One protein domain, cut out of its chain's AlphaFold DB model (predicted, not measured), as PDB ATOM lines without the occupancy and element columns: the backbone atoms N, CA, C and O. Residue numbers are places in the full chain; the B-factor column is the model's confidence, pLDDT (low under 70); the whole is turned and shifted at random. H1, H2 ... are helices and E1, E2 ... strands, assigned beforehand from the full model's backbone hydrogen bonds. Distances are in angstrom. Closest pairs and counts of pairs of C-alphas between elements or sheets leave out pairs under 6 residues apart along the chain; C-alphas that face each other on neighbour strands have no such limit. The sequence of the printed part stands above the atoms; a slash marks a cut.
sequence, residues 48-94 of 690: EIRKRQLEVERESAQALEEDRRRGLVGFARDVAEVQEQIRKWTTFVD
ATOM      1  N   GLU A  48      15.377 145.938  -1.178       83.00
ATOM      2  CA  GLU A  48      15.495 144.838  -0.214       83.00
ATOM      3  C   GLU A  48      15.414 145.336   1.238       83.00
ATOM      4  O   GLU A  48      14.724 144.730   2.055       83.00
ATOM      5  N   ILE A  49      16.029 146.482   1.551       81.38
ATOM      6  CA  ILE A  49      15.914 147.135   2.864       81.38
ATOM      7  C   ILE A  49      14.459 147.506   3.147       81.38
ATOM      8  O   ILE A  49      13.964 147.199   4.227       81.38
ATOM      9  N   ARG A  50      13.741 148.094   2.181       76.00
ATOM     10  CA  ARG A  50      12.307 148.394   2.337       76.00
ATOM     11  C   ARG A  50      11.475 147.131   2.543       76.00
ATOM     12  O   ARG A  50      10.563 147.135   3.361       76.00
ATOM     13  N   LYS A  51      11.796 146.041   1.838       84.62
ATOM     14  CA  LYS A  51      11.119 144.752   2.021       84.62
ATOM     15  C   LYS A  51      11.340 144.198   3.433       84.62
ATOM     16  O   LYS A  51      10.368 143.834   4.085       84.62
ATOM     17  N   ARG A  52      12.581 144.222   3.933       80.31
ATOM     18  CA  ARG A  52      12.895 143.807   5.310       80.31
ATOM     19  C   ARG A  52      12.273 144.724   6.359       80.31
ATOM     20  O   ARG A  52      11.810 144.234   7.377       80.31
ATOM     21  N   GLN A  53      12.222 146.033   6.118       80.81
ATOM     22  CA  GLN A  53      11.538 146.979   7.008       80.81
ATOM     23  C   GLN A  53      10.044 146.657   7.115       80.81
ATOM     24  O   GLN A  53       9.523 146.588   8.221       80.81
ATOM     25  N   LEU A  54       9.381 146.359   5.994       81.31
ATOM     26  CA  LEU A  54       7.978 145.936   5.989       81.31
ATOM     27  C   LEU A  54       7.761 144.574   6.669       81.31
ATOM     28  O   LEU A  54       6.734 144.373   7.313       81.31
ATOM     29  N   GLU A  55       8.696 143.630   6.532       82.06
ATOM     30  CA  GLU A  55       8.648 142.344   7.244       82.06
ATOM     31  C   GLU A  55       8.792 142.545   8.764       82.06
ATOM     32  O   GLU A  55       7.956 142.054   9.519       82.06
ATOM     33  N   VAL A  56       9.743 143.368   9.215       83.44
ATOM     34  CA  VAL A  56       9.941 143.700  10.639       83.44
ATOM     35  C   VAL A  56       8.757 144.482  11.223       83.44
ATOM     36  O   VAL A  56       8.350 144.240  12.361       83.44
ATOM     37  N   GLU A  57       8.154 145.403  10.469       77.88
ATOM     38  CA  GLU A  57       6.929 146.105  10.883       77.88
ATOM     39  C   GLU A  57       5.746 145.140  11.052       77.88
ATOM     40  O   GLU A  57       4.963 145.273  11.992       77.88
ATOM     41  N   ARG A  58       5.634 144.127  10.185       76.94
ATOM     42  CA  ARG A  58       4.607 143.082  10.310       76.94
ATOM     43  C   ARG A  58       4.853 142.182  11.514       76.94
ATOM     44  O   ARG A  58       3.916 141.936  12.269       76.94
ATOM     45  N   GLU A  59       6.086 141.727  11.718       80.56
ATOM     46  CA  GLU A  59       6.451 140.872  12.854       80.56
ATOM     47  C   GLU A  59       6.287 141.604  14.196       80.56
ATOM     48  O   GLU A  59       5.726 141.054  15.143       80.56
ATOM     49  N   SER A  60       6.690 142.875  14.278       72.38
ATOM     50  CA  SER A  60       6.526 143.687  15.495       72.38
ATOM     51  C   SER A  60       5.063 144.024  15.801       72.38
ATOM     52  O   SER A  60       4.659 143.994  16.966       72.38
ATOM     53  N   ALA A  61       4.238 144.282  14.780       70.56
ATOM     54  CA  ALA A  61       2.797 144.447  14.959       70.56
ATOM     55  C   ALA A  61       2.132 143.153  15.456       70.56
ATOM     56  O   ALA A  61       1.280 143.204  16.345       70.56
ATOM     57  N   GLN A  62       2.552 141.994  14.937       74.19
ATOM     58  CA  GLN A  62       2.071 140.689  15.395       74.19
ATOM     59  C   GLN A  62       2.480 140.407  16.848       74.19
ATOM     60  O   GLN A  62       1.626 140.032  17.648       74.19
ATOM     61  N   ALA A  63       3.729 140.689  17.228       72.88
ATOM     62  CA  ALA A  63       4.201 140.527  18.605       72.88
ATOM     63  C   ALA A  63       3.431 141.415  19.608       72.88
ATOM     64  O   ALA A  63       3.045 140.956  20.684       72.88
ATOM     65  N   LEU A  64       3.130 142.670  19.245       69.50
ATOM     66  CA  LEU A  64       2.339 143.578  20.087       69.50
ATOM     67  C   LEU A  64       0.897 143.080  20.280       69.50
ATOM     68  O   LEU A  64       0.314 143.224  21.359       69.50
ATOM     69  N   GLU A  65       0.293 142.518  19.233       70.06
ATOM     70  CA  GLU A  65      -1.029 141.904  19.343       70.06
ATOM     71  C   GLU A  65      -1.006 140.659  20.234       70.06
ATOM     72  O   GLU A  65      -1.923 140.480  21.033       70.06
ATOM     73  N   GLU A  66       0.035 139.830  20.147       74.12
ATOM     74  CA  GLU A  66       0.207 138.655  21.005       74.12
ATOM     75  C   GLU A  66       0.378 139.020  22.486       74.12
ATOM     76  O   GLU A  66      -0.250 138.404  23.352       74.12
ATOM     77  N   ASP A  67       1.140 140.066  22.801       70.94
ATOM     78  CA  ASP A  67       1.301 140.531  24.183       70.94
ATOM     79  C   ASP A  67       0.018 141.166  24.736       70.94
ATOM     80  O   ASP A  67      -0.359 140.914  25.887       70.94
ATOM     81  N   ARG A  68      -0.731 141.908  23.908       67.69
ATOM     82  CA  ARG A  68      -2.072 142.391  24.285       67.69
ATOM     83  C   ARG A  68      -3.023 141.238  24.597       67.69
ATOM     84  O   ARG A  68      -3.829 141.378  25.510       67.69
ATOM     85  N   ARG A  69      -2.915 140.099  23.900       64.25
ATOM     86  CA  ARG A  69      -3.713 138.888  24.173       64.25
ATOM     87  C   ARG A  69      -3.329 138.233  25.497       64.25
ATOM     88  O   ARG A  69      -4.213 137.836  26.250       64.25
ATOM     89  N   ARG A  70      -2.032 138.160  25.813       67.38
ATOM     90  CA  ARG A  70      -1.542 137.604  27.089       67.38
ATOM     91  C   ARG A  70      -1.980 138.424  28.305       67.38
ATOM     92  O   ARG A  70      -2.116 137.860  29.386       67.38
ATOM     93  N   GLY A  71      -2.232 139.720  28.127       67.06
ATOM     94  CA  GLY A  71      -2.759 140.606  29.170       67.06
ATOM     95  C   GLY A  71      -4.269 140.501  29.425       67.06
ATOM     96  O   GLY A  71      -4.754 141.091  30.390       67.06
ATOM     97  N   LEU A  72      -5.031 139.779  28.592       74.88
ATOM     98  CA  LEU A  72      -6.472 139.594  28.792       74.88
ATOM     99  C   LEU A  72      -6.736 138.474  29.808       74.88
ATOM    100  O   LEU A  72      -6.176 137.381  29.718       74.88
ATOM    101  N   VAL A  73      -7.640 138.730  30.755       74.88
ATOM    102  CA  VAL A  73      -8.058 137.773  31.790       74.88
ATOM    103  C   VAL A  73      -9.569 137.551  31.773       74.88
ATOM    104  O   VAL A  73     -10.342 138.437  31.399       74.88
ATOM    105  N   GLY A  74      -9.990 136.353  32.184       80.69
ATOM    106  CA  GLY A  74     -11.396 135.951  32.226       80.69
ATOM    107  C   GLY A  74     -12.060 135.962  30.847       80.69
ATOM    108  O   GLY A  74     -11.425 135.685  29.831       80.69
ATOM    109  N   PHE A  75     -13.337 136.348  30.802       81.00
ATOM    110  CA  PHE A  75     -14.150 136.293  29.584       81.00
ATOM    111  C   PHE A  75     -13.610 137.138  28.412       81.00
ATOM    112  O   PHE A  75     -13.856 136.822  27.251       81.00
ATOM    113  N   ALA A  76     -12.834 138.196  28.675       77.06
ATOM    114  CA  ALA A  76     -12.226 139.000  27.612       77.06
ATOM    115  C   ALA A  76     -11.198 138.203  26.788       77.06
ATOM    116  O   ALA A  76     -11.088 138.401  25.578       77.06
ATOM    117  N   ARG A  77     -10.484 137.271  27.432       83.81
ATOM    118  CA  ARG A  77      -9.568 136.344  26.761       83.81
ATOM    119  C   ARG A  77     -10.337 135.330  25.919       83.81
ATOM    120  O   ARG A  77     -10.005 135.137  24.756       83.81
ATOM    121  N   ASP A  78     -11.405 134.767  26.477       82.62
ATOM    122  CA  ASP A  78     -12.283 133.828  25.772       82.62
ATOM    123  C   ASP A  78     -12.894 134.435  24.499       82.62
ATOM    124  O   ASP A  78     -12.931 133.794  23.451       82.62
ATOM    125  N   VAL A  79     -13.331 135.696  24.561       79.94
ATOM    126  CA  VAL A  79     -13.858 136.424  23.395       79.94
ATOM    127  C   VAL A  79     -12.777 136.649  22.337       79.94
ATOM    128  O   VAL A  79     -13.053 136.487  21.147       79.94
ATOM    129  N   ALA A  80     -11.555 136.995  22.747       80.62
ATOM    130  CA  ALA A  80     -10.436 137.175  21.824       80.62
ATOM    131  C   ALA A  80     -10.061 135.861  21.113       80.62
ATOM    132  O   ALA A  80      -9.861 135.858  19.897       80.62
ATOM    133  N   GLU A  81     -10.054 134.736  21.834       83.38
ATOM    134  CA  GLU A  81      -9.804 133.402  21.270       83.38
ATOM    135  C   GLU A  81     -10.877 133.000  20.244       83.38
ATOM    136  O   GLU A  81     -10.552 132.547  19.143       83.38
ATOM    137  N   VAL A  82     -12.158 133.225  20.554       85.19
ATOM    138  CA  VAL A  82     -13.259 132.952  19.614       85.19
ATOM    139  C   VAL A  82     -13.197 133.881  18.396       85.19
ATOM    140  O   VAL A  82     -13.428 133.448  17.266       85.19
ATOM    141  N   GLN A  83     -12.821 135.150  18.573       81.06
ATOM    142  CA  GLN A  83     -12.646 136.086  17.460       81.06
ATOM    143  C   GLN A  83     -11.542 135.635  16.491       81.06
ATOM    144  O   GLN A  83     -11.679 135.809  15.278       81.06
ATOM    145  N   GLU A  84     -10.464 135.031  16.986       81.62
ATOM    146  CA  GLU A  84      -9.429 134.438  16.134       81.62
ATOM    147  C   GLU A  84      -9.910 133.199  15.387       81.62
ATOM    148  O   GLU A  84      -9.577 133.031  14.216       81.62
ATOM    149  N   GLN A  85     -10.702 132.341  16.029       82.31
ATOM    150  CA  GLN A  85     -11.301 131.188  15.357       82.31
ATOM    151  C   GLN A  85     -12.229 131.636  14.222       82.31
ATOM    152  O   GLN A  85     -12.133 131.118  13.111       82.31
ATOM    153  N   ILE A  86     -13.029 132.684  14.450       80.56
ATOM    154  CA  ILE A  86     -13.841 133.328  13.408       80.56
ATOM    155  C   ILE A  86     -12.955 133.858  12.276       80.56
ATOM    156  O   ILE A  86     -13.268 133.641  11.107       80.56
ATOM    157  N   ARG A  87     -11.834 134.528  12.584       78.94
ATOM    158  CA  ARG A  87     -10.883 134.994  11.556       78.94
ATOM    159  C   ARG A  87     -10.338 133.819  10.741       78.94
ATOM    160  O   ARG A  87     -10.425 133.859   9.523       78.94
ATOM    161  N   LYS A  88      -9.892 132.741  11.392       83.56
ATOM    162  CA  LYS A  88      -9.378 131.530  10.728       83.56
ATOM    163  C   LYS A  88     -10.419 130.855   9.831       83.56
ATOM    164  O   LYS A  88     -10.071 130.402   8.751       83.56
ATOM    165  N   TRP A  89     -11.687 130.803  10.244       79.38
ATOM    166  CA  TRP A  89     -12.765 130.215   9.437       79.38
ATOM    167  C   TRP A  89     -13.247 131.111   8.297       79.38
ATOM    168  O   TRP A  89     -13.882 130.627   7.364       79.38
ATOM    169  N   THR A  90     -12.973 132.414   8.372       78.62
ATOM    170  CA  THR A  90     -13.387 133.380   7.349       78.62
ATOM    171  C   THR A  90     -12.296 133.669   6.332       78.62
ATOM    172  O   THR A  90     -12.630 134.133   5.250       78.62
ATOM    173  N   THR A  91     -11.027 133.382   6.620       79.56
ATOM    174  CA  THR A  91      -9.907 133.576   5.688       79.56
ATOM    175  C   THR A  91      -9.487 132.263   5.039       79.56
ATOM    176  O   THR A  91      -9.143 131.315   5.739       79.56
ATOM    177  N   PHE A  92      -9.435 132.222   3.709       74.94
ATOM    178  CA  PHE A  92      -8.804 131.135   2.959       74.94
ATOM    179  C   PHE A  92      -7.924 131.710   1.843       74.94
ATOM    180  O   PHE A  92      -8.109 132.854   1.425       74.94
ATOM    181  N   VAL A  93      -6.950 130.929   1.380       71.06
ATOM    182  CA  VAL A  93      -6.053 131.314   0.284       71.06
ATOM    183  C   VAL A  93      -6.546 130.632  -0.987       71.06
ATOM    184  O   VAL A  93      -6.639 129.409  -1.030       71.06
ATOM    185  N   ASP A  94      -6.901 131.426  -1.994       70.88
ATOM    186  CA  ASP A  94      -7.337 130.932  -3.304       70.88
ATOM    187  C   ASP A  94      -6.145 130.339  -4.091       70.88
ATOM    188  O   ASP A  94      -4.990 130.645  -3.787       70.88
TER     189      ASP A  94
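What this domain is: This is residues 48 to 94 of the 690 residues of an uncharacterized protein of Planctomycetes bacterium (UniProt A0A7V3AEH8). Two helices, a long H1 and a shorter H2, meet near their ends as a V, with a tight link at the corner and the two arms opening away from it at 43 degrees. A three-residue strand, E1, runs on from the far end of H2 as a short tail. The printed part has 47 residues, with two named helices and one named strand in the order H1, H2, E1, and its class is mostly helix. It is only just loose, close to extended, with a radius of gyration of the C-alphas of 14.2 A, and it is flat, spanning 43 by 31 by 6 A.

How they stand to each other: H1, residues 48 to 70, and H2, residues 75 to 90, are close but not clearly touching, with 2 pairs of C-alphas within 8 A. Their closest C-alphas are those of Arg 69 and Arg 77, 6.9 A apart. Their lines stand at a steep tilt of 43 degrees, and they run opposite ways. Their centres are 20.4 A apart. In H1 and H2 every backbone O i to N i+4 pair is within hydrogen-bond range. E1, residues 91 to 93, pairs with no named strand. H2 and E1 meet only through their link, while H1 and E1 are apart.

Where its parts are: H1 begins at C-alpha 48, at (15.495, 144.838, -0.214), and measures 33.0 A to C-alpha 70, at (-1.542, 137.604, 27.089). H2 measures 22.4 A from C-alpha 75 to C-alpha 90. E1 measures 7.0 A and ends at C-alpha 93, at (-6.053, 131.314, 0.284).

The domain as a whole: The two C-alphas farthest apart are those of Glu 48 and Gly 74, at 43.1 A. Residues 48 to 67 and 82 to 94 stand free. The printed part has no cut, and the links from H1 to H2 and from H2 to E1 are tight. The mean pLDDT of the printed part is 77.4, with residue 64 and residues 68 to 71 under 70.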